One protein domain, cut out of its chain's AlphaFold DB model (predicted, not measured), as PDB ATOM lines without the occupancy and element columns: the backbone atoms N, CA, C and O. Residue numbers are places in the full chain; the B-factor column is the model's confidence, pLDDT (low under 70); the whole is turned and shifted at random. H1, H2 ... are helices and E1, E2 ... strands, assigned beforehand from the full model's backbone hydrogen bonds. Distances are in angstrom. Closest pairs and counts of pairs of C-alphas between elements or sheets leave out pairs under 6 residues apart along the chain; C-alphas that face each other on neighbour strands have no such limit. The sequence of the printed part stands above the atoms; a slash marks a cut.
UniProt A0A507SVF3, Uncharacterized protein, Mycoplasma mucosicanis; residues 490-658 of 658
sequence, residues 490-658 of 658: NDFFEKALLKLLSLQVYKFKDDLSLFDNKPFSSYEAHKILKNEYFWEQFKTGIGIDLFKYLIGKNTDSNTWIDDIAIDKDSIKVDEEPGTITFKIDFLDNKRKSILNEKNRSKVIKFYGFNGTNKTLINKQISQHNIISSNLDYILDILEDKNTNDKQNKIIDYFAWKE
ATOM      1  N   ASN A 490     210.188 223.667 224.862       85.94
ATOM      2  CA  ASN A 490     209.426 222.637 224.162       85.94
ATOM      3  C   ASN A 490     209.402 221.333 224.954       85.94
ATOM      4  O   ASN A 490     208.335 220.744 225.090       85.94
ATOM      5  N   ASP A 491     210.531 220.917 225.527       81.94
ATOM      6  CA  ASP A 491     210.584 219.724 226.377       81.94
ATOM      7  C   ASP A 491     209.729 219.905 227.633       81.94
ATOM      8  O   ASP A 491     208.970 219.010 228.009       81.94
ATOM      9  N   PHE A 492     209.774 221.091 228.245       83.56
ATOM     10  CA  PHE A 492     208.900 221.433 229.364       83.56
ATOM     11  C   PHE A 492     207.417 221.386 228.966       83.56
ATOM     12  O   PHE A 492     206.590 220.820 229.687       83.56
ATOM     13  N   PHE A 493     207.082 221.963 227.808       87.94
ATOM     14  CA  PHE A 493     205.725 221.975 227.265       87.94
ATOM     15  C   PHE A 493     205.187 220.554 227.071       87.94
ATOM     16  O   PHE A 493     204.072 220.261 227.492       87.94
ATOM     17  N   GLU A 494     205.993 219.655 226.507       87.00
ATOM     18  CA  GLU A 494     205.612 218.262 226.263       87.00
ATOM     19  C   GLU A 494     205.487 217.441 227.547       87.00
ATOM     20  O   GLU A 494     204.515 216.703 227.723       87.00
ATOM     21  N   LYS A 495     206.474 217.554 228.440       81.88
ATOM     22  CA  LYS A 495     206.611 216.650 229.586       81.88
ATOM     23  C   LYS A 495     205.792 217.094 230.798       81.88
ATOM     24  O   LYS A 495     205.215 216.251 231.479       81.88
ATOM     25  N   ALA A 496     205.722 218.399 231.081       80.50
ATOM     26  CA  ALA A 496     205.227 218.905 232.365       80.50
ATOM     27  C   ALA A 496     203.907 219.689 232.291       80.50
ATOM     28  O   ALA A 496     203.141 219.657 233.260       80.50
ATOM     29  N   LEU A 497     203.606 220.370 231.176       88.12
ATOM     30  CA  LEU A 497     202.493 221.330 231.118       88.12
ATOM     31  C   LEU A 497     201.148 220.717 231.532       88.12
ATOM     32  O   LEU A 497     200.531 221.206 232.474       88.12
ATOM     33  N   LEU A 498     200.703 219.623 230.902       89.25
ATOM     34  CA  LEU A 498     199.384 219.024 231.183       89.25
ATOM     35  C   LEU A 498     199.206 218.607 232.653       89.25
ATOM     36  O   LEU A 498     198.110 218.699 233.214       89.25
ATOM     37  N   LYS A 499     200.296 218.183 233.303       83.94
ATOM     38  CA  LYS A 499     200.299 217.821 234.724       83.94
ATOM     39  C   LYS A 499     200.195 219.061 235.610       83.94
ATOM     40  O   LYS A 499     199.425 219.049 236.566       83.94
ATOM     41  N   LEU A 500     200.891 220.147 235.267       79.88
ATOM     42  CA  LEU A 500     200.767 221.437 235.959       79.88
ATOM     43  C   LEU A 500     199.361 222.040 235.828       79.88
ATOM     44  O   LEU A 500     198.817 222.533 236.819       79.88
ATOM     45  N   LEU A 501     198.748 221.948 234.641       87.06
ATOM     46  CA  LEU A 501     197.354 222.349 234.413       87.06
ATOM     47  C   LEU A 501     196.402 221.546 235.307       87.06
ATOM     48  O   LEU A 501     195.555 222.110 236.001       87.06
ATOM     49  N   SER A 502     196.589 220.225 235.340       85.00
ATOM     50  CA  SER A 502     195.782 219.317 236.158       85.00
ATOM     51  C   SER A 502     195.904 219.605 237.655       85.00
ATOM     52  O   SER A 502     194.908 219.561 238.378       85.00
ATOM     53  N   LEU A 503     197.109 219.948 238.123       77.31
ATOM     54  CA  LEU A 503     197.338 220.373 239.502       77.31
ATOM     55  C   LEU A 503     196.563 221.647 239.844       77.31
ATOM     56  O   LEU A 503     196.022 221.720 240.944       77.31
ATOM     57  N   GLN A 504     196.468 222.622 238.931       80.31
ATOM     58  CA  GLN A 504     195.661 223.819 239.195       80.31
ATOM     59  C   GLN A 504     194.183 223.469 239.318       80.31
ATOM     60  O   GLN A 504     193.561 223.853 240.303       80.31
ATOM     61  N   VAL A 505     193.640 222.670 238.392       84.75
ATOM     62  CA  VAL A 505     192.233 222.237 238.469       84.75
ATOM     63  C   VAL A 505     191.946 221.508 239.768       84.75
ATOM     64  O   VAL A 505     190.946 221.785 240.423       84.75
ATOM     65  N   TYR A 506     192.852 220.634 240.200       77.75
ATOM     66  CA  TYR A 506     192.705 219.943 241.472       77.75
ATOM     67  C   TYR A 506     192.628 220.895 242.676       77.75
ATOM     68  O   TYR A 506     191.866 220.621 243.600       77.75
ATOM     69  N   LYS A 507     193.382 222.007 242.667       73.69
ATOM     70  CA  LYS A 507     193.392 222.991 243.764       73.69
ATOM     71  C   LYS A 507     192.062 223.737 243.911       73.69
ATOM     72  O   LYS A 507     191.730 224.090 245.033       73.69
ATOM     73  N   PHE A 508     191.324 223.976 242.824       75.25
ATOM     74  CA  PHE A 508     190.101 224.794 242.851       75.25
ATOM     75  C   PHE A 508     188.821 224.054 242.433       75.25
ATOM     76  O   PHE A 508     187.760 224.663 242.367       75.25
ATOM     77  N   LYS A 509     188.864 222.751 242.123       76.88
ATOM     78  CA  LYS A 509     187.686 221.976 241.665       76.88
ATOM     79  C   LYS A 509     186.472 222.051 242.607       76.88
ATOM     80  O   LYS A 509     185.340 221.863 242.161       76.88
ATOM     81  N   ASP A 510     186.721 222.298 243.892       72.25
ATOM     82  CA  ASP A 510     185.703 222.393 244.941       72.25
ATOM     83  C   ASP A 510     185.351 223.859 245.286       72.25
ATOM     84  O   ASP A 510     184.520 224.106 246.158       72.25
ATOM     85  N   ASP A 511     185.939 224.837 244.586       73.75
ATOM     86  CA  ASP A 511     185.609 226.254 244.724       73.75
ATOM     87  C   ASP A 511     184.293 226.565 244.003       73.75
ATOM     88  O   ASP A 511     184.224 226.782 242.790       73.75
ATOM     89  N   LEU A 512     183.225 226.603 244.792       79.44
ATOM     90  CA  LEU A 512     181.878 226.899 244.325       79.44
ATOM     91  C   LEU A 512     181.768 228.294 243.683       79.44
ATOM     92  O   LEU A 512     180.938 228.482 242.792       79.44
ATOM     93  N   SER A 513     182.608 229.257 244.078       77.44
ATOM     94  CA  SER A 513     182.559 230.629 243.559       77.44
ATOM     95  C   SER A 513     183.007 230.730 242.098       77.44
ATOM     96  O   SER A 513     182.535 231.606 241.372       77.44
ATOM     97  N   LEU A 514     183.861 229.808 241.637       78.31
ATOM     98  CA  LEU A 514     184.324 229.748 240.247       78.31
ATOM     99  C   LEU A 514     183.287 229.145 239.292       78.31
ATOM    100  O   LEU A 514     183.371 229.364 238.084       78.31
ATOM    101  N   PHE A 515     182.318 228.393 239.815       86.19
ATOM    102  CA  PHE A 515     181.445 227.524 239.025       86.19
ATOM    103  C   PHE A 515     179.956 227.725 239.359       86.19
ATOM    104  O   PHE A 515     179.201 226.762 239.478       86.19
ATOM    105  N   ASP A 516     179.515 228.979 239.499       85.00
ATOM    106  CA  ASP A 516     178.113 229.366 239.747       85.00
ATOM    107  C   ASP A 516     177.470 228.647 240.953       85.00
ATOM    108  O   ASP A 516     176.337 228.162 240.884       85.00
ATOM    109  N   ASN A 517     178.205 228.559 242.064       84.94
ATOM    110  CA  ASN A 517     177.832 227.837 243.284       84.94
ATOM    111  C   ASN A 517     177.604 226.331 243.091       84.94
ATOM    112  O   ASN A 517     176.803 225.712 243.798       84.94
ATOM    113  N   LYS A 518     178.305 225.721 242.134       86.69
ATOM    114  CA  LYS A 518     178.248 224.283 241.863       86.69
ATOM    115  C   LYS A 518     179.644 223.668 241.910       86.69
ATOM    116  O   LYS A 518     180.613 224.338 241.585       86.69
ATOM    117  N   PRO A 519     179.783 222.379 242.257       84.06
ATOM    118  CA  PRO A 519     181.048 221.678 242.070       84.06
ATOM    119  C   PRO A 519     181.457 221.676 240.592       84.06
ATOM    120  O   PRO A 519     180.597 221.448 239.730       84.06
ATOM    121  N   PHE A 520     182.760 221.805 240.304       87.69
ATOM    122  CA  PHE A 520     183.336 221.748 238.947       87.69
ATOM    123  C   PHE A 520     182.735 220.618 238.101       87.69
ATOM    124  O   PHE A 520     182.325 220.802 236.958       87.69
ATOM    125  N   SER A 521     182.591 219.444 238.714       87.38
ATOM    126  CA  SER A 521     182.163 218.231 238.024       87.38
ATOM    127  C   SER A 521     180.689 218.214 237.580       87.38
ATOM    128  O   SER A 521     180.265 217.290 236.880       87.38
ATOM    129  N   SER A 522     179.919 219.219 238.000       89.06
ATOM    130  CA  SER A 522     178.525 219.473 237.618       89.06
ATOM    131  C   SER A 522     178.356 220.755 236.791       89.06
ATOM    132  O   SER A 522     177.247 221.077 236.364       89.06
ATOM    133  N   TYR A 523     179.450 221.483 236.548       92.69
ATOM    134  CA  TYR A 523     179.467 222.683 235.726       92.69
ATOM    135  C   TYR A 523     179.450 222.313 234.241       92.69
ATOM    136  O   TYR A 523     180.088 221.348 233.827       92.69
ATOM    137  N   GLU A 524     178.709 223.052 233.419       92.12
ATOM    138  CA  GLU A 524     178.578 222.743 231.993       92.12
ATOM    139  C   GLU A 524     179.743 223.337 231.199       92.12
ATOM    140  O   GLU A 524     180.022 224.532 231.294       92.12
ATOM    141  N   ALA A 525     180.382 222.519 230.359       91.94
ATOM    142  CA  ALA A 525     181.562 222.905 229.581       91.94
ATOM    143  C   ALA A 525     181.358 224.193 228.759       91.94
ATOM    144  O   ALA A 525     182.229 225.051 228.729       91.94
ATOM    145  N   HIS A 526     180.190 224.401 228.144       92.31
ATOM    146  CA  HIS A 526     179.941 225.605 227.340       92.31
ATOM    147  C   HIS A 526     179.911 226.908 228.164       92.31
ATOM    148  O   HIS A 526     180.151 227.983 227.615       92.31
ATOM    149  N   LYS A 527     179.621 226.837 229.473       92.12
ATOM    150  CA  LYS A 527     179.585 228.020 230.346       92.12
ATOM    151  C   LYS A 527     180.984 228.539 230.650       92.12
ATOM    152  O   LYS A 527     181.176 229.748 230.748       92.12
ATOM    153  N   ILE A 528     181.977 227.646 230.693       90.12
ATOM    154  CA  ILE A 528     183.365 228.028 230.979       90.12
ATOM    155  C   ILE A 528     183.959 228.910 229.879       90.12
ATOM    156  O   ILE A 528     184.841 229.716 230.152       90.12
ATOM    157  N   LEU A 529     183.443 228.817 228.648       89.69
ATOM    158  CA  LEU A 529     183.910 229.614 227.512       89.69
ATOM    159  C   LEU A 529     183.802 231.122 227.778       89.69
ATOM    160  O   LEU A 529     184.618 231.895 227.293       89.69
ATOM    161  N   LYS A 530     182.783 231.530 228.546       85.75
ATOM    162  CA  LYS A 530     182.494 232.933 228.883       85.75
ATOM    163  C   LYS A 530     182.874 233.289 230.322       85.75
ATOM    164  O   LYS A 530     182.661 234.420 230.746       85.75
ATOM    165  N   ASN A 531     183.412 232.337 231.081       86.81
ATOM    166  CA  ASN A 531     183.799 232.543 232.469       86.81
ATOM    167  C   ASN A 531     185.214 233.135 232.524       86.81
ATOM    168  O   ASN A 531     186.194 232.432 232.765       86.81
ATOM    169  N   GLU A 532     185.327 234.436 232.249       83.69
ATOM    170  CA  GLU A 532     186.617 235.144 232.267       83.69
ATOM    171  C   GLU A 532     187.327 235.003 233.613       83.69
ATOM    172  O   GLU A 532     188.541 234.825 233.663       83.69
ATOM    173  N   TYR A 533     186.549 234.990 234.693       78.06
ATOM    174  CA  TYR A 533     187.052 234.847 236.049       78.06
ATOM    175  C   TYR A 533     187.807 233.525 236.258       78.06
ATOM    176  O   TYR A 533     188.923 233.531 236.778       78.06
ATOM    177  N   PHE A 534     187.256 232.405 235.780       85.31
ATOM    178  CA  PHE A 534     187.959 231.123 235.777       85.31
ATOM    179  C   PHE A 534     189.281 231.200 235.009       85.31
ATOM    180  O   PHE A 534     190.317 230.782 235.524       85.31
ATOM    181  N   TRP A 535     189.264 231.738 233.788       85.69
ATOM    182  CA  TRP A 535     190.452 231.774 232.932       85.69
ATOM    183  C   TRP A 535     191.564 232.657 233.495       85.69
ATOM    184  O   TRP A 535     192.738 232.324 233.338       85.69
ATOM    185  N   GLU A 536     191.210 233.740 234.187       77.75
ATOM    186  CA  GLU A 536     192.161 234.575 234.918       77.75
ATOM    187  C   GLU A 536     192.815 233.802 236.063       77.75
ATOM    188  O   GLU A 536     194.040 233.701 236.106       77.75
ATOM    189  N   GLN A 537     192.019 233.200 236.952       77.06
ATOM    190  CA  GLN A 537     192.548 232.428 238.083       77.06
ATOM    191  C   GLN A 537     193.384 231.234 237.611       77.06
ATOM    192  O   GLN A 537     194.455 230.956 238.154       77.06
ATOM    193  N   PHE A 538     192.938 230.568 236.546       83.31
ATOM    194  CA  PHE A 538     193.653 229.463 235.928       83.31
ATOM    195  C   PHE A 538     194.994 229.924 235.343       83.31
ATOM    196  O   PHE A 538     196.027 229.351 235.690       83.31
ATOM    197  N   LYS A 539     195.022 231.002 234.540       85.06
ATOM    198  CA  LYS A 539     196.268 231.577 234.001       85.06
ATOM    199  C   LYS A 539     197.221 231.997 235.123       85.06
ATOM    200  O   LYS A 539     198.404 231.670 235.051       85.06
ATOM    201  N   THR A 540     196.724 232.688 236.149       76.56
ATOM    202  CA  THR A 540     197.517 233.131 237.304       76.56
ATOM    203  C   THR A 540     198.151 231.949 238.035       76.56
ATOM    204  O   THR A 540     199.365 231.941 238.246       76.56
ATOM    205  N   GLY A 541     197.374 230.907 238.350       76.06
ATOM    206  CA  GLY A 541     197.887 229.706 239.015       76.06
ATOM    207  C   GLY A 541     198.950 228.974 238.192       76.06
ATOM    208  O   GLY A 541     199.981 228.561 238.725       76.06
ATOM    209  N   ILE A 542     198.743 228.859 236.877       80.62
ATOM    210  CA  ILE A 542     199.714 228.228 235.971       80.62
ATOM    211  C   ILE A 542     200.988 229.057 235.873       80.62
ATOM    212  O   ILE A 542     202.072 228.486 235.919       80.62
ATOM    213  N   GLY A 543     200.888 230.381 235.737       77.50
ATOM    214  CA  GLY A 543     202.063 231.241 235.620       77.50
ATOM    215  C   GLY A 543     202.918 231.246 236.874       77.50
ATOM    216  O   GLY A 543     204.135 231.121 236.771       77.50
ATOM    217  N   ILE A 544     202.305 231.257 238.058       71.81
ATOM    218  CA  ILE A 544     203.050 231.096 239.310       71.81
ATOM    219  C   ILE A 544     203.853 229.793 239.297       71.81
ATOM    220  O   ILE A 544     205.035 229.814 239.628       71.81
ATOM    221  N   ASP A 545     203.249 228.670 238.905       72.44
ATOM    222  CA  ASP A 545     203.939 227.379 238.924       72.44
ATOM    223  C   ASP A 545     204.951 227.229 237.778       72.44
ATOM    224  O   ASP A 545     206.045 226.721 237.992       72.44
ATOM    225  N   LEU A 546     204.661 227.731 236.580       75.94
ATOM    226  CA  LEU A 546     205.568 227.643 235.439       75.94
ATOM    227  C   LEU A 546     206.845 228.462 235.656       75.94
ATOM    228  O   LEU A 546     207.940 227.948 235.425       75.94
ATOM    229  N   PHE A 547     206.733 229.707 236.135       73.62
ATOM    230  CA  PHE A 547     207.884 230.594 236.359       73.62
ATOM    231  C   PHE A 547     208.791 230.138 237.518       73.62
ATOM    232  O   PHE A 547     209.845 230.739 237.748       73.62
ATOM    233  N   LYS A 548     208.410 229.079 238.246       66.81
ATOM    234  CA  LYS A 548     209.300 228.380 239.185       66.81
ATOM    235  C   LYS A 548     210.287 227.450 238.481       66.81
ATOM    236  O   LYS A 548     211.383 227.268 238.992       66.81
ATOM    237  N   TYR A 549     209.909 226.855 237.348       65.50
ATOM    238  CA  TYR A 549     210.712 225.821 236.675       65.50
ATOM    239  C   TYR A 549     211.331 226.286 235.367       65.50
ATOM    240  O   TYR A 549     212.401 225.813 234.997       65.50
ATOM    241  N   LEU A 550     210.643 227.168 234.642       67.06
ATOM    242  CA  LEU A 550     211.044 227.558 233.302       67.06
ATOM    243  C   LEU A 550     211.623 228.972 233.305       67.06
ATOM    244  O   LEU A 550     210.919 229.959 233.509       67.06
ATOM    245  N   ILE A 551     212.923 229.057 233.030       63.75
ATOM    246  CA  ILE A 551     213.650 230.321 232.873       63.75
ATOM    247  C   ILE A 551     213.551 230.814 231.426       63.75
ATOM    248  O   ILE A 551     213.206 231.977 231.204       63.75
ATOM    249  N   GLY A 552     213.863 229.952 230.457       64.69
ATOM    250  CA  GLY A 552     214.005 230.285 229.040       64.69
ATOM    251  C   GLY A 552     214.791 229.216 228.284       64.69
ATOM    252  O   GLY A 552     215.161 228.199 228.863       64.69
ATOM    253  N   LYS A 553     215.081 229.460 227.001       61.47
ATOM    254  CA  LYS A 553     215.870 228.527 226.164       61.47
ATOM    255  C   LYS A 553     217.323 228.403 226.606       61.47
ATOM    256  O   LYS A 553     217.947 227.367 226.409       61.47
ATOM    257  N   ASN A 554     217.883 229.491 227.123       56.50
ATOM    258  CA  ASN A 554     219.261 229.580 227.583       56.50
ATOM    259  C   ASN A 554     219.410 230.726 228.606       56.50
ATOM    260  O   ASN A 554     218.428 231.308 229.071       56.50
ATOM    261  N   THR A 555     220.649 231.039 228.984       55.81
ATOM    262  CA  THR A 555     220.971 232.121 229.926       55.81
ATOM    263  C   THR A 555     220.763 233.530 229.353       55.81
ATOM    264  O   THR A 555     220.799 234.486 230.122       55.81
ATOM    265  N   ASP A 556     220.551 233.695 228.040       58.22
ATOM    266  CA  ASP A 556     220.249 234.994 227.430       58.22
ATOM    267  C   ASP A 556     218.848 235.457 227.834       58.22
ATOM    268  O   ASP A 556     217.836 234.864 227.449       58.22
ATOM    269  N   SER A 557     218.818 236.577 228.555       60.81
ATOM    270  CA  SER A 557     217.612 237.283 228.992       60.81
ATOM    271  C   SER A 557     216.593 237.580 227.883       60.81
ATOM    272  O   SER A 557     215.406 237.691 228.175       60.81
ATOM    273  N   ASN A 558     217.008 237.662 226.612       65.19
ATOM    274  CA  ASN A 558     216.094 237.847 225.475       65.19
ATOM    275  C   ASN A 558     215.297 236.588 225.107       65.19
ATOM    276  O   ASN A 558     214.343 236.677 224.342       65.19
ATOM    277  N   THR A 559     215.700 235.420 225.605       64.19
ATOM    278  CA  THR A 559     215.042 234.127 225.345       64.19
ATOM    279  C   THR A 559     214.285 233.598 226.559       64.19
ATOM    280  O   THR A 559     213.832 232.447 226.576       64.19
ATOM    281  N   TRP A 560     214.185 234.426 227.596       73.44
ATOM    282  CA  TRP A 560     213.473 234.107 228.817       73.44
ATOM    283  C   TRP A 560     211.975 234.211 228.619       73.44
ATOM    284  O   TRP A 560     211.492 235.069 227.881       73.44
ATOM    285  N   ILE A 561     211.246 233.351 229.323       77.44
ATOM    286  CA  ILE A 561     209.802 233.501 229.397       77.44
ATOM    287  C   ILE A 561     209.450 234.757 230.211       77.44
ATOM    288  O   ILE A 561     210.021 234.997 231.282       77.44
ATOM    289  N   ASP A 562     208.518 235.544 229.678       79.75
ATOM    290  CA  ASP A 562     207.960 236.763 230.274       79.75
ATOM    291  C   ASP A 562     206.433 236.684 230.452       79.75
ATOM    292  O   ASP A 562     205.906 237.294 231.380       79.75
ATOM    293  N   ASP A 563     205.713 235.880 229.654       85.69
ATOM    294  CA  ASP A 563     204.280 235.618 229.869       85.69
ATOM    295  C   ASP A 563     203.816 234.257 229.304       85.69
ATOM    296  O   ASP A 563     204.526 233.589 228.554       85.69
ATOM    297  N   ILE A 564     202.588 233.871 229.651       89.12
ATOM    298  CA  ILE A 564     201.856 232.715 229.126       89.12
ATOM    299  C   ILE A 564     200.583 233.222 228.449       89.12
ATOM    300  O   ILE A 564     199.808 233.973 229.044       89.12
ATOM    301  N   ALA A 565     200.322 232.800 227.217       89.81
ATOM    302  CA  ALA A 565     199.077 233.107 226.525       89.81
ATOM    303  C   ALA A 565     198.143 231.898 226.538       89.81
ATOM    304  O   ALA A 565     198.563 230.793 226.214       89.81
ATOM    305  N   ILE A 566     196.876 232.127 226.882       90.00
ATOM    306  CA  ILE A 566     195.775 231.210 226.580       90.00
ATOM    307  C   ILE A 566     195.048 231.822 225.386       90.00
ATOM    308  O   ILE A 566     194.543 232.942 225.484       90.00
ATOM    309  N   ASP A 567     195.046 231.124 224.256       88.81
ATOM    310  CA  ASP A 567     194.428 231.609 223.023       88.81
ATOM    311  C   ASP A 567     192.900 231.573 223.162       88.81
ATOM    312  O   ASP A 567     192.291 230.504 223.084       88.81
ATOM    313  N   LYS A 568     192.284 232.742 223.371       83.06
ATOM    314  CA  LYS A 568     190.832 232.878 223.556       83.06
ATOM    315  C   LYS A 568     190.036 232.371 222.350       83.06
ATOM    316  O   LYS A 568     188.987 231.761 222.544       83.06
ATOM    317  N   ASP A 569     190.550 232.543 221.133       85.50
ATOM    318  CA  ASP A 569     189.859 232.136 219.902       85.50
ATOM    319  C   ASP A 569     189.884 230.613 219.703       85.50
ATOM    320  O   ASP A 569     189.067 230.038 218.968       85.50
ATOM    321  N   SER A 570     190.803 229.933 220.392       87.25
ATOM    322  CA  SER A 570     190.872 228.475 220.427       87.25
ATOM    323  C   SER A 570     189.929 227.826 221.441       87.25
ATOM    324  O   SER A 570     189.729 226.615 221.352       87.25
ATOM    325  N   ILE A 571     189.346 228.590 222.377       91.56
ATOM    326  CA  ILE A 571     188.525 228.035 223.460       91.56
ATOM    327  C   ILE A 571     187.160 227.601 222.913       91.56
ATOM    328  O   ILE A 571     186.304 228.432 222.609       91.56
ATOM    329  N   LYS A 572     186.940 226.291 222.781       94.06
ATOM    330  CA  LYS A 572     185.720 225.720 222.177       94.06
ATOM    331  C   LYS A 572     185.269 224.461 222.907       94.06
ATOM    332  O   LYS A 572     186.095 223.747 223.465       94.06
ATOM    333  N   VAL A 573     183.969 224.162 222.880       93.62
ATOM    334  CA  VAL A 573     183.469 222.840 223.306       93.62
ATOM    335  C   VAL A 573     183.967 221.791 222.310       93.62
ATOM    336  O   VAL A 573     183.926 222.032 221.104       93.62
ATOM    337  N   ASP A 574     184.472 220.669 222.814       92.88
ATOM    338  CA  ASP A 574     184.891 219.539 221.979       92.88
ATOM    339  C   ASP A 574     183.693 218.647 221.621       92.88
ATOM    340  O   ASP A 574     182.632 218.728 222.237       92.88
ATOM    341  N   GLU A 575     183.862 217.764 220.639       89.38
ATOM    342  CA  GLU A 575     182.828 216.781 220.281       89.38
ATOM    343  C   GLU A 575     182.564 215.782 221.422       89.38
ATOM    344  O   GLU A 575     181.451 215.279 221.577       89.38
ATOM    345  N   GLU A 576     183.574 215.524 222.259       90.62
ATOM    346  CA  GLU A 576     183.450 214.681 223.443       90.62
ATOM    347  C   GLU A 576     182.651 215.385 224.561       90.62
ATOM    348  O   GLU A 576     183.042 216.467 225.019       90.62
ATOM    349  N   PRO A 577     181.569 214.772 225.083       89.88
ATOM    350  CA  PRO A 577     180.751 215.376 226.131       89.88
ATOM    351  C   PRO A 577     181.546 215.805 227.372       89.88
ATOM    352  O   PRO A 577     182.384 215.068 227.896       89.88
ATOM    353  N   GLY A 578     181.247 217.007 227.874       90.81
ATOM    354  CA  GLY A 578     181.903 217.573 229.057       90.81
ATOM    355  C   GLY A 578     183.363 217.988 228.837       90.81
ATOM    356  O   GLY A 578     184.119 218.060 229.805       90.81
ATOM    357  N   THR A 579     183.770 218.249 227.595       93.44
ATOM    358  CA  THR A 579     185.161 218.579 227.253       93.44
ATOM    359  C   THR A 579     185.249 219.932 226.557       93.44
ATOM    360  O   THR A 579     184.392 220.290 225.746       93.44
ATOM    361  N   ILE A 580     186.300 220.693 226.864       95.00
ATOM    362  CA  ILE A 580     186.673 221.894 226.109       95.00
ATOM    363  C   ILE A 580     188.060 221.731 225.494       95.00
ATOM    364  O   ILE A 580     188.879 220.950 225.973       95.00
ATOM    365  N   THR A 581     188.336 222.502 224.456       95.62
ATOM    366  CA  THR A 581     189.645 222.603 223.815       95.62
ATOM    367  C   THR A 581     190.168 224.020 223.896       95.62
ATOM    368  O   THR A 581     189.370 224.951 223.895       95.62
ATOM    369  N   PHE A 582     191.487 224.177 223.990       95.38
ATOM    370  CA  PHE A 582     192.171 225.469 223.937       95.38
ATOM    371  C   PHE A 582     193.667 225.283 223.628       95.38
ATOM    372  O   PHE A 582     194.174 224.159 223.618       95.38
ATOM    373  N   LYS A 583     194.385 226.380 223.376       94.69
ATOM    374  CA  LYS A 583     195.836 226.409 223.157       94.69
ATOM    375  C   LYS A 583     196.532 227.279 224.198       94.69
ATOM    376  O   LYS A 583     195.976 228.278 224.659       94.69
ATOM    377  N   ILE A 584     197.765 226.898 224.527       94.19
ATOM    378  CA  ILE A 584     198.676 227.663 225.381       94.19
ATOM    379  C   ILE A 584     199.949 227.976 224.597       94.19
ATOM    380  O   ILE A 584     200.463 227.110 223.893       94.19
ATOM    381  N   ASP A 585     200.478 229.183 224.775       93.50
ATOM    382  CA  ASP A 585     201.793 229.586 224.278       93.50
ATOM    383  C   ASP A 585     202.652 230.187 225.399       93.50
ATOM    384  O   ASP A 585     202.134 230.749 226.369       93.50
ATOM    385  N   PHE A 586     203.972 230.084 225.258       91.88
ATOM    386  CA  PHE A 586     204.954 230.709 226.143       91.88
ATOM    387  C   PHE A 586     205.610 231.866 225.394       91.88
ATOM    388  O   PHE A 586     206.098 231.684 224.279       91.88
ATOM    389  N   LEU A 587     205.630 233.054 225.992       90.38
ATOM    390  CA  LEU A 587     206.033 234.290 225.323       90.38
ATOM    391  C   LEU A 587     207.285 234.895 225.956       90.38
ATOM    392  O   LEU A 587     207.427 234.888 227.179       90.38
ATOM    393  N   ASP A 588     208.158 235.463 225.125       82.88
ATOM    394  CA  ASP A 588     209.278 236.300 225.563       82.88
ATOM    395  C   ASP A 588     208.841 237.744 225.888       82.88
ATOM    396  O   ASP A 588     207.683 238.140 225.708       82.88
ATOM    397  N   ASN A 589     209.797 238.567 226.329       78.00
ATOM    398  CA  ASN A 589     209.582 239.987 226.640       78.00
ATOM    399  C   ASN A 589     209.169 240.850 225.425       78.00
ATOM    400  O   ASN A 589     208.732 241.989 225.595       78.00
ATOM    401  N   LYS A 590     209.290 240.323 224.199       83.69
ATOM    402  CA  LYS A 590     208.849 240.927 222.933       83.69
ATOM    403  C   LYS A 590     207.543 240.312 222.425       83.69
ATOM    404  O   LYS A 590     207.144 240.609 221.299       83.69
ATOM    405  N   ARG A 591     206.869 239.486 223.236       85.31
ATOM    406  CA  ARG A 591     205.621 238.778 222.901       85.31
ATOM    407  C   ARG A 591     205.759 237.779 221.755       85.31
ATOM    408  O   ARG A 591     204.769 237.434 221.115       85.31
ATOM    409  N   LYS A 592     206.969 237.295 221.489       89.81
ATOM    410  CA  LYS A 592     207.198 236.218 220.530       89.81
ATOM    411  C   LYS A 592     207.147 234.879 221.247       89.81
ATOM    412  O   LYS A 592     207.650 234.743 222.360       89.81
ATOM    413  N   SER A 593     206.552 233.894 220.582       91.06
ATOM    414  CA  SER A 593     206.537 232.520 221.074       91.06
ATOM    415  C   SER A 593     207.964 232.007 221.251       91.06
ATOM    416  O   SER A 593     208.787 232.095 220.333       91.06
ATOM    417  N   ILE A 594     208.249 231.446 222.423       89.56
ATOM    418  CA  ILE A 594     209.480 230.691 222.666       89.56
ATOM    419  C   ILE A 594     209.313 229.212 222.298       89.56
ATOM    420  O   ILE A 594     210.308 228.489 222.240       89.56
ATOM    421  N   LEU A 595     208.099 228.760 221.988       91.25
ATOM    422  CA  LEU A 595     207.836 227.414 221.489       91.25
ATOM    423  C   LEU A 595     208.154 227.311 219.991       91.25
ATOM    424  O   LEU A 595     208.155 228.296 219.249       91.25
ATOM    425  N   ASN A 596     208.450 226.099 219.532       92.06
ATOM    426  CA  ASN A 596     208.512 225.793 218.108       92.06
ATOM    427  C   ASN A 596     207.091 225.700 217.516       92.06
ATOM    428  O   ASN A 596     206.095 225.602 218.235       92.06
ATOM    429  N   GLU A 597     206.984 225.725 216.186       93.50
ATOM    430  CA  GLU A 597     205.684 225.702 215.502       93.50
ATOM    431  C   GLU A 597     204.869 224.442 215.820       93.50
ATOM    432  O   GLU A 597     203.660 224.533 216.036       93.50
ATOM    433  N   LYS A 598     205.542 223.288 215.937       94.19
ATOM    434  CA  LYS A 598     204.920 222.014 216.311       94.19
ATOM    435  C   LYS A 598     204.177 222.145 217.642       94.19
ATOM    436  O   LYS A 598     202.984 221.866 217.685       94.19
ATOM    437  N   ASN A 599     204.836 222.626 218.692       93.69
ATOM    438  CA  ASN A 599     204.255 222.736 220.028       93.69
ATOM    439  C   ASN A 599     203.232 223.869 220.119       93.69
ATOM    440  O   ASN A 599     202.152 223.667 220.666       93.69
ATOM    441  N   ARG A 600     203.508 225.018 219.494       91.56
ATOM    442  CA  ARG A 600     202.569 226.149 219.415       91.56
ATOM    443  C   ARG A 600     201.248 225.775 218.730       91.56
ATOM    444  O   ARG A 600     200.204 226.350 219.023       91.56
ATOM    445  N   SER A 601     201.279 224.831 217.789       92.25
ATOM    446  CA  SER A 601     200.082 224.396 217.062       92.25
ATOM    447  C   SER A 601     199.176 223.445 217.857       92.25
ATOM    448  O   SER A 601     197.996 223.326 217.507       92.25
ATOM    449  N   LYS A 602     199.692 222.812 218.922       95.50
ATOM    450  CA  LYS A 602     198.980 221.777 219.681       95.50
ATOM    451  C   LYS A 602     197.730 222.311 220.366       95.50
ATOM    452  O   LYS A 602     197.713 223.416 220.900       95.50
ATOM    453  N   VAL A 603     196.695 221.476 220.383       95.56
ATOM    454  CA  VAL A 603     195.428 221.735 221.073       95.56
ATOM    455  C   VAL A 603     195.353 220.858 222.318       95.56
ATOM    456  O   VAL A 603     195.677 219.672 222.276       95.56
ATOM    457  N   ILE A 604     194.926 221.446 223.429       96.12
ATOM    458  CA  ILE A 604     194.758 220.782 224.720       96.12
ATOM    459  C   ILE A 604     193.270 220.506 224.921       96.12
ATOM    460  O   ILE A 604     192.464 221.429 224.822       96.12
ATOM    461  N   LYS A 605     192.910 219.257 225.228       95.06
ATOM    462  CA  LYS A 605     191.585 218.870 225.732       95.06
ATOM    463  C   LYS A 605     191.557 219.002 227.251       95.06
ATOM    464  O   LYS A 605     192.496 218.574 227.918       95.06
ATOM    465  N   PHE A 606     190.481 219.566 227.789       93.94
ATOM    466  CA  PHE A 606     190.229 219.716 229.220       93.94
ATOM    467  C   PHE A 606     188.906 219.056 229.600       93.94
ATOM    468  O   PHE A 606     187.832 219.458 229.147       93.94
ATOM    469  N   TYR A 607     189.028 218.037 230.443       91.56
ATOM    470  CA  TYR A 607     187.985 217.129 230.888       91.56
ATOM    471  C   TYR A 607     187.508 217.439 232.304       91.56
ATOM    472  O   TYR A 607     188.226 218.025 233.113       91.56
ATOM    473  N   GLY A 608     186.335 216.910 232.649       88.62
ATOM    474  CA  GLY A 608     185.857 216.812 234.027       88.62
ATOM    475  C   GLY A 608     184.572 217.582 234.299       88.62
ATOM    476  O   GLY A 608     184.006 217.408 235.378       88.62
ATOM    477  N   PHE A 609     184.090 218.360 233.325       92.75
ATOM    478  CA  PHE A 609     182.796 219.034 233.370       92.75
ATOM    479  C   PHE A 609     181.629 218.032 233.356       92.75
ATOM    480  O   PHE A 609     181.787 216.812 233.230       92.75
ATOM    481  N   ASN A 610     180.412 218.555 233.486       91.94
ATOM    482  CA  ASN A 610     179.202 217.755 233.380       91.94
ATOM    483  C   ASN A 610     179.150 217.004 232.034       91.94
ATOM    484  O   ASN A 610     179.366 217.600 230.978       91.94
ATOM    485  N   GLY A 611     178.851 215.705 232.078       86.25
ATOM    486  CA  GLY A 611     178.815 214.823 230.906       86.25
ATOM    487  C   GLY A 611     180.124 214.086 230.587       86.25
ATOM    488  O   GLY A 611     180.082 213.143 229.804       86.25
ATOM    489  N   THR A 612     181.258 214.433 231.213       88.44
ATOM    490  CA  THR A 612     182.517 213.689 231.019       88.44
ATOM    491  C   THR A 612     182.400 212.244 231.518       88.44
ATOM    492  O   THR A 612     181.882 211.992 232.610       88.44
ATOM    493  N   ASN A 613     182.977 211.286 230.783       82.75
ATOM    494  CA  ASN A 613     183.193 209.930 231.290       82.75
ATOM    495  C   ASN A 613     184.263 209.935 232.400       82.75
ATOM    496  O   ASN A 613     185.464 209.883 232.144       82.75
ATOM    497  N   LYS A 614     183.819 209.971 233.659       78.00
ATOM    498  CA  LYS A 614     184.696 210.058 234.838       78.00
ATOM    499  C   LYS A 614     185.370 208.735 235.218       78.00
ATOM    500  O   LYS A 614     186.050 208.698 236.235       78.00
ATOM    501  N   THR A 615     185.222 207.653 234.449       77.81
ATOM    502  CA  THR A 615     185.760 206.327 234.821       77.81
ATOM    503  C   THR A 615     187.270 206.364 235.077       77.81
ATOM    504  O   THR A 615     187.730 205.838 236.089       77.81
ATOM    505  N   LEU A 616     188.039 207.041 234.215       72.69
ATOM    506  CA  LEU A 616     189.489 207.185 234.379       72.69
ATOM    507  C   LEU A 616     189.848 208.050 235.600       72.69
ATOM    508  O   LEU A 616     190.661 207.637 236.423       72.69
ATOM    509  N   ILE A 617     189.191 209.203 235.750       75.81
ATOM    510  CA  ILE A 617     189.397 210.143 236.865       75.81
ATOM    511  C   ILE A 617     189.068 209.471 238.208       75.81
ATOM    512  O   ILE A 617     189.866 209.507 239.141       75.81
ATOM    513  N   ASN A 618     187.926 208.788 238.301       76.19
ATOM    514  CA  ASN A 618     187.485 208.096 239.513       76.19
ATOM    515  C   ASN A 618     188.406 206.921 239.865       76.19
ATOM    516  O   ASN A 618     188.675 206.672 241.042       76.19
ATOM    517  N   LYS A 619     188.932 206.214 238.857       75.12
ATOM    518  CA  LYS A 619     189.941 205.170 239.055       75.12
ATOM    519  C   LYS A 619     191.239 205.756 239.623       75.12
ATOM    520  O   LYS A 619     191.754 205.222 240.594       75.12
ATOM    521  N   GLN A 620     191.722 206.881 239.094       71.44
ATOM    522  CA  GLN A 620     192.913 207.559 239.623       71.44
ATOM    523  C   GLN A 620     192.710 208.058 241.065       71.44
ATOM    524  O   GLN A 620     193.588 207.869 241.903       71.44
ATOM    525  N   ILE A 621     191.539 208.629 241.374       70.94
ATOM    526  CA  ILE A 621     191.187 209.105 242.725       70.94
ATOM    527  C   ILE A 621     191.114 207.958 243.740       70.94
ATOM    528  O   ILE A 621     191.561 208.112 244.870       70.94
ATOM    529  N   SER A 622     190.541 206.817 243.359       67.56
ATOM    530  CA  SER A 622     190.367 205.670 244.265       67.56
ATOM    531  C   SER A 622     191.645 204.855 244.476       67.56
ATOM    532  O   SER A 622     191.817 204.255 245.533       67.56
ATOM    533  N   GLN A 623     192.542 204.822 243.486       63.91
ATOM    534  CA  GLN A 623     193.787 204.050 243.545       63.91
ATOM    535  C   GLN A 623     194.919 204.769 244.273       63.91
ATOM    536  O   GLN A 623     195.834 204.123 244.785       63.91
ATOM    537  N   HIS A 624     194.874 206.095 244.324       57.44
ATOM    538  CA  HIS A 624     195.942 206.893 244.887       57.44
ATOM    539  C   HIS A 624     195.366 207.712 246.034       57.44
ATOM    540  O   HIS A 624     194.409 208.457 245.869       57.44
ATOM    541  N   ASN A 625     195.944 207.571 247.223       50.69
ATOM    542  CA  ASN A 625     195.657 208.465 248.335       50.69
ATOM    543  C   ASN A 625     196.278 209.824 247.953       50.69
ATOM    544  O   ASN A 625     197.432 210.084 248.293       50.69
ATOM    545  N   ILE A 626     195.583 210.625 247.126       53.62
ATOM    546  CA  ILE A 626     196.053 211.910 246.566       53.62
ATOM    547  C   ILE A 626     196.085 212.943 247.707       53.62
ATOM    548  O   ILE A 626     195.335 213.915 247.755       53.62
ATOM    549  N   ILE A 627     196.949 212.707 248.691       44.53
ATOM    550  CA  ILE A 627     197.207 213.600 249.807       44.53
ATOM    551  C   ILE A 627     198.416 214.424 249.410       44.53
ATOM    552  O   ILE A 627     199.547 213.991 249.563       44.53
ATOM    553  N   SER A 628     198.119 215.618 248.902       44.19
ATOM    554  CA  SER A 628     199.007 216.762 248.718       44.19
ATOM    555  C   SER A 628     200.360 216.522 248.035       44.19
ATOM    556  O   SER A 628     201.208 215.771 248.497       44.19
ATOM    557  N   SER A 629     200.603 217.348 247.016       50.47
ATOM    558  CA  SER A 629     201.921 217.788 246.548       50.47
ATOM    559  C   SER A 629     202.868 216.751 245.979       50.47
ATOM    560  O   SER A 629     203.609 216.092 246.694       50.47
ATOM    561  N   ASN A 630     202.938 216.722 244.656       51.47
ATOM    562  CA  ASN A 630     203.998 216.022 243.954       51.47
ATOM    563  C   ASN A 630     204.656 216.964 242.947       51.47
ATOM    564  O   ASN A 630     204.734 216.715 241.753       51.47
ATOM    565  N   LEU A 631     205.125 218.093 243.476       51.59
ATOM    566  CA  LEU A 631     206.084 218.955 242.800       51.59
ATOM    567  C   LEU A 631     207.360 218.164 242.447       51.59
ATOM    568  O   LEU A 631     207.878 218.291 241.344       51.59
ATOM    569  N   ASP A 632     207.778 217.267 243.351       53.38
ATOM    570  CA  ASP A 632     208.872 216.311 243.137       53.38
ATOM    571  C   ASP A 632     208.597 215.387 241.946       53.38
ATOM    572  O   ASP A 632     209.499 215.114 241.171       53.38
ATOM    573  N   TYR A 633     207.340 214.990 241.716       63.00
ATOM    574  CA  TYR A 633     206.960 214.214 240.531       63.00
ATOM    575  C   TYR A 633     207.064 215.028 239.236       63.00
ATOM    576  O   TYR A 633     207.461 214.477 238.218       63.00
ATOM    577  N   ILE A 634     206.742 216.330 239.254       63.72
ATOM    578  CA  ILE A 634     206.963 217.201 238.085       63.72
ATOM    579  C   ILE A 634     208.465 217.313 237.794       63.72
ATOM    580  O   ILE A 634     208.869 217.212 236.640       63.72
ATOM    581  N   LEU A 635     209.298 217.459 238.829       60.38
ATOM    582  CA  LEU A 635     210.756 217.481 238.685       60.38
ATOM    583  C   LEU A 635     211.320 216.128 238.224       60.38
ATOM    584  O   LEU A 635     212.183 216.098 237.354       60.38
ATOM    585  N   ASP A 636     210.812 215.011 238.741       65.00
ATOM    586  CA  ASP A 636     211.222 213.665 238.331       65.00
ATOM    587  C   ASP A 636     210.819 213.361 236.879       65.00
ATOM    588  O   ASP A 636     211.598 212.743 236.153       65.00
ATOM    589  N   ILE A 637     209.649 213.843 236.435       65.38
ATOM    590  CA  ILE A 637     209.232 213.817 235.022       65.38
ATOM    591  C   ILE A 637     210.214 214.611 234.152       65.38
ATOM    592  O   ILE A 637     210.554 214.172 233.057       65.38
ATOM    593  N   LEU A 638     210.661 215.781 234.613       61.75
ATOM    594  CA  LEU A 638     211.575 216.638 233.855       61.75
ATOM    595  C   LEU A 638     213.004 216.072 233.797       61.75
ATOM    596  O   LEU A 638     213.675 216.240 232.782       61.75
ATOM    597  N   GLU A 639     213.461 215.381 234.845       61.09
ATOM    598  CA  GLU A 639     214.810 214.801 234.924       61.09
ATOM    599  C   GLU A 639     214.944 213.410 234.266       61.09
ATOM    600  O   GLU A 639     216.019 212.816 234.352       61.09
ATOM    601  N   ASP A 640     213.881 212.865 233.652       63.00
ATOM    602  CA  ASP A 640     213.823 211.501 233.084       63.00
ATOM    603  C   ASP A 640     214.378 210.414 234.037       63.00
ATOM    604  O   ASP A 640     214.853 209.353 233.616       63.00
ATOM    605  N   LYS A 641     214.338 210.654 235.354       56.25
ATOM    606  CA  LYS A 641     214.784 209.678 236.352       56.25
ATOM    607  C   LYS A 641     213.890 208.457 236.244       56.25
ATOM    608  O   LYS A 641     212.678 208.601 236.329       56.25
ATOM    609  N   ASN A 642     214.500 207.279 236.080       47.19
ATOM    610  CA  ASN A 642     213.855 205.971 235.914       47.19
ATOM    611  C   ASN A 642     212.556 205.851 236.741       47.19
ATOM    612  O   ASN A 642     212.570 205.449 237.904       47.19
ATOM    613  N   THR A 643     211.420 206.184 236.126       51.88
ATOM    614  CA  THR A 643     210.078 206.157 236.726       51.88
ATOM    615  C   THR A 643     209.536 204.727 236.739       51.88
ATOM    616  O   THR A 643     208.364 204.494 236.472       51.88
ATOM    617  N   ASN A 644     210.391 203.738 237.008       42.72
ATOM    618  CA  ASN A 644     210.022 202.322 236.955       42.72
ATOM    619  C   ASN A 644     209.005 201.930 238.043       42.72
ATOM    620  O   ASN A 644     208.305 200.939 237.861       42.72
ATOM    621  N   ASP A 645     208.817 202.751 239.083       48.91
ATOM    622  CA  ASP A 645     207.645 202.701 239.972       48.91
ATOM    623  C   ASP A 645     206.530 203.636 239.452       48.91
ATOM    624  O   ASP A 645     206.269 204.729 239.965       48.91
ATOM    625  N   LYS A 646     205.884 203.218 238.355       52.00
ATOM    626  CA  LYS A 646     204.821 203.960 237.657       52.00
ATOM    627  C   LYS A 646     203.497 203.932 238.421       52.00
ATOM    628  O   LYS A 646     202.607 203.142 238.109       52.00
ATOM    629  N   GLN A 647     203.303 204.859 239.347       60.16
ATOM    630  CA  GLN A 647     201.953 205.284 239.717       60.16
ATOM    631  C   GLN A 647     201.813 206.769 239.413       60.16
ATOM    632  O   GLN A 647     202.526 207.589 239.988       60.16
ATOM    633  N   ASN A 648     200.929 207.117 238.472       64.88
ATOM    634  CA  ASN A 648     200.631 208.513 238.178       64.88
ATOM    635  C   ASN A 648     199.993 209.147 239.419       64.88
ATOM    636  O   ASN A 648     198.883 208.789 239.800       64.88
ATOM    637  N   LYS A 649     200.700 210.087 240.051       66.31
ATOM    638  CA  LYS A 649     200.270 210.705 241.317       66.31
ATOM    639  C   LYS A 649     199.420 211.967 241.120       66.31
ATOM    640  O   LYS A 649     199.125 212.654 242.097       66.31
ATOM    641  N   ILE A 650     199.069 212.298 239.875       71.94
ATOM    642  CA  ILE A 650     198.272 213.472 239.494       71.94
ATOM    643  C   ILE A 650     197.077 212.999 238.664       71.94
ATOM    644  O   ILE A 650     197.246 212.213 237.735       71.94
ATOM    645  N   ILE A 651     195.881 213.489 238.998       77.19
ATOM    646  CA  ILE A 651     194.663 213.242 238.214       77.19
ATOM    647  C   ILE A 651     194.815 213.911 236.857       77.19
ATOM    648  O   ILE A 651     195.142 215.090 236.805       77.19
ATOM    649  N   ASP A 652     194.532 213.198 235.776       84.44
ATOM    650  CA  ASP A 652     194.646 213.754 234.433       84.44
ATOM    651  C   ASP A 652     193.357 214.460 234.022       84.44
ATOM    652  O   ASP A 652     192.418 213.839 233.526       84.44
ATOM    653  N   TYR A 653     193.317 215.777 234.219       88.88
ATOM    654  CA  TYR A 653     192.238 216.618 233.694       88.88
ATOM    655  C   TYR A 653     192.500 217.077 232.256       88.88
ATOM    656  O   TYR A 653     191.582 217.572 231.607       88.88
ATOM    657  N   PHE A 654     193.724 216.917 231.743       92.06
ATOM    658  CA  PHE A 654     194.122 217.432 230.434       92.06
ATOM    659  C   PHE A 654     194.839 216.378 229.585       92.06
ATOM    660  O   PHE A 654     195.640 215.602 230.104       92.06
ATOM    661  N   ALA A 655     194.597 216.403 228.273       92.38
ATOM    662  CA  ALA A 655     195.305 215.593 227.278       92.38
ATOM    663  C   ALA A 655     195.606 216.411 226.015       92.38
ATOM    664  O   ALA A 655     194.953 217.419 225.747       92.38
ATOM    665  N   TRP A 656     196.576 215.970 225.214       93.38
ATOM    666  CA  TRP A 656     196.752 216.499 223.862       93.38
ATOM    667  C   TRP A 656     195.611 216.011 222.964       93.38
ATOM    668  O   TRP A 656     195.225 214.846 223.033       93.38
ATOM    669  N   LYS A 657     195.067 216.896 222.124       89.94
ATOM    670  CA  LYS A 657     194.195 216.499 221.015       89.94
ATOM    671  C   LYS A 657     195.091 215.946 219.908       89.94
ATOM    672  O   LYS A 657     195.890 216.706 219.359       89.94
ATOM    673  N   GLU A 658     194.995 214.639 219.681       74.31
ATOM    674  CA  GLU A 658     195.687 213.939 218.589       74.31
ATOM    675  C   GLU A 658     195.225 214.414 217.209       74.31
ATOM    676  O   GLU A 658     194.021 214.746 217.063       74.31
TER     677      GLU A 658
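AT A GLANCE: This is residues 490 to 658 of the 658 residues of an uncharacterized protein of Mycoplasma mucosicanis (UniProt A0A507SVF3). Two small sheets, E2 E4 E5 and E1 E3, follow each other where E2 runs on into E3, and two helices, H2 and H4, cover the strands: H2 packs on the sheet E2 E4 E5, H4 packs on E1, and the two helices cross. H1 and H5 lie at one end and H3 at the other, while H6 and H7 are joined to the rest through loops, and H6 lies farthest from the mean of the C-alphas. The printed part has 169 residues with seven named helices and five named strands, in the order H1 H2 H3 H4 E1 E2 E3 H5 E4 H6 H7 E5; both sheets are antiparallel. The class is mixed, helices and strands, with under half of the residues, 79 of 169, in named elements. The whole is compact, with a radius of gyration of the C-alphas of 16.2 A and spans of 46 by 40 by 29 A.

IN THESE COORDINATES: The larger sheet holds E2, residues 580 to 582, E4, residues 604 to 606, and E5, residues 654 to 656, which ends with C-alpha 656 at (196.752, 216.499, 223.862). The other holds E1, residues 563 to 566, and E3, residues 584 to 587. H4, residues 532 to 549, is 26.2 A long, and H2, residues 497 to 508, is 17.4 A. H1, residues 490 to 495, begins with C-alpha 490 at (209.426, 222.637, 224.162). H3 is residues 525 to 528, H5 597 to 601, H6 615 to 623 and H7 631 to 638.

HOW THE PARTS SIT: E4 is the inner strand; N 580 and O 606 of E2 and E4 are 3.0 A apart, and N 605 and O 655 of E4 and E5 2.8 A, within hydrogen-bond range. H2 is on this sheet, over E5 and along the strands, at 18 degrees on the local plane and a height over the sheet of 7.8 A; that plane rests on only just enough C-alphas, 6. This makes two layers, a helix on one face of a sheet. H3 only grazes the sheet. E2 runs on into E3 at 22 degrees, and N 565 and O 585 of E1 and E3 are 2.9 A apart. The closest C-alphas of H4 and E1 are those of Gly 543 and Ile 564, 6.7 A. H2, with residues 500 to 505 alone, touches H4 at a steep tilt of 54 degrees, opposite ways, closest at the C-alphas of Gln 504 and Gly 541, 6.3 A. H1 only just touches H5 and H7, with 3 pairs of C-alphas within 8 A each, closest at Asn 490 and Asn 599, 6.6 A, and at Lys 495 and Leu 638, 6.5 A. H6 touches no helix. Every O i to N i+4 pair is within hydrogen-bond range in H1, H2, H5, H6 and H7, 12 of 14 are in H4, and H3 is too short for one.

THE WHOLE: The C-alphas farthest apart, those of Asp 556 and Gly 611, are 46.2 A apart. The printed part has no cut. The links H2 to H3, H4 to E1, E1 to E2 and H7 to E5 are long. The mean pLDDT of the printed part is 79.0; residues 548 to 559 and 622 to 649 are under 70.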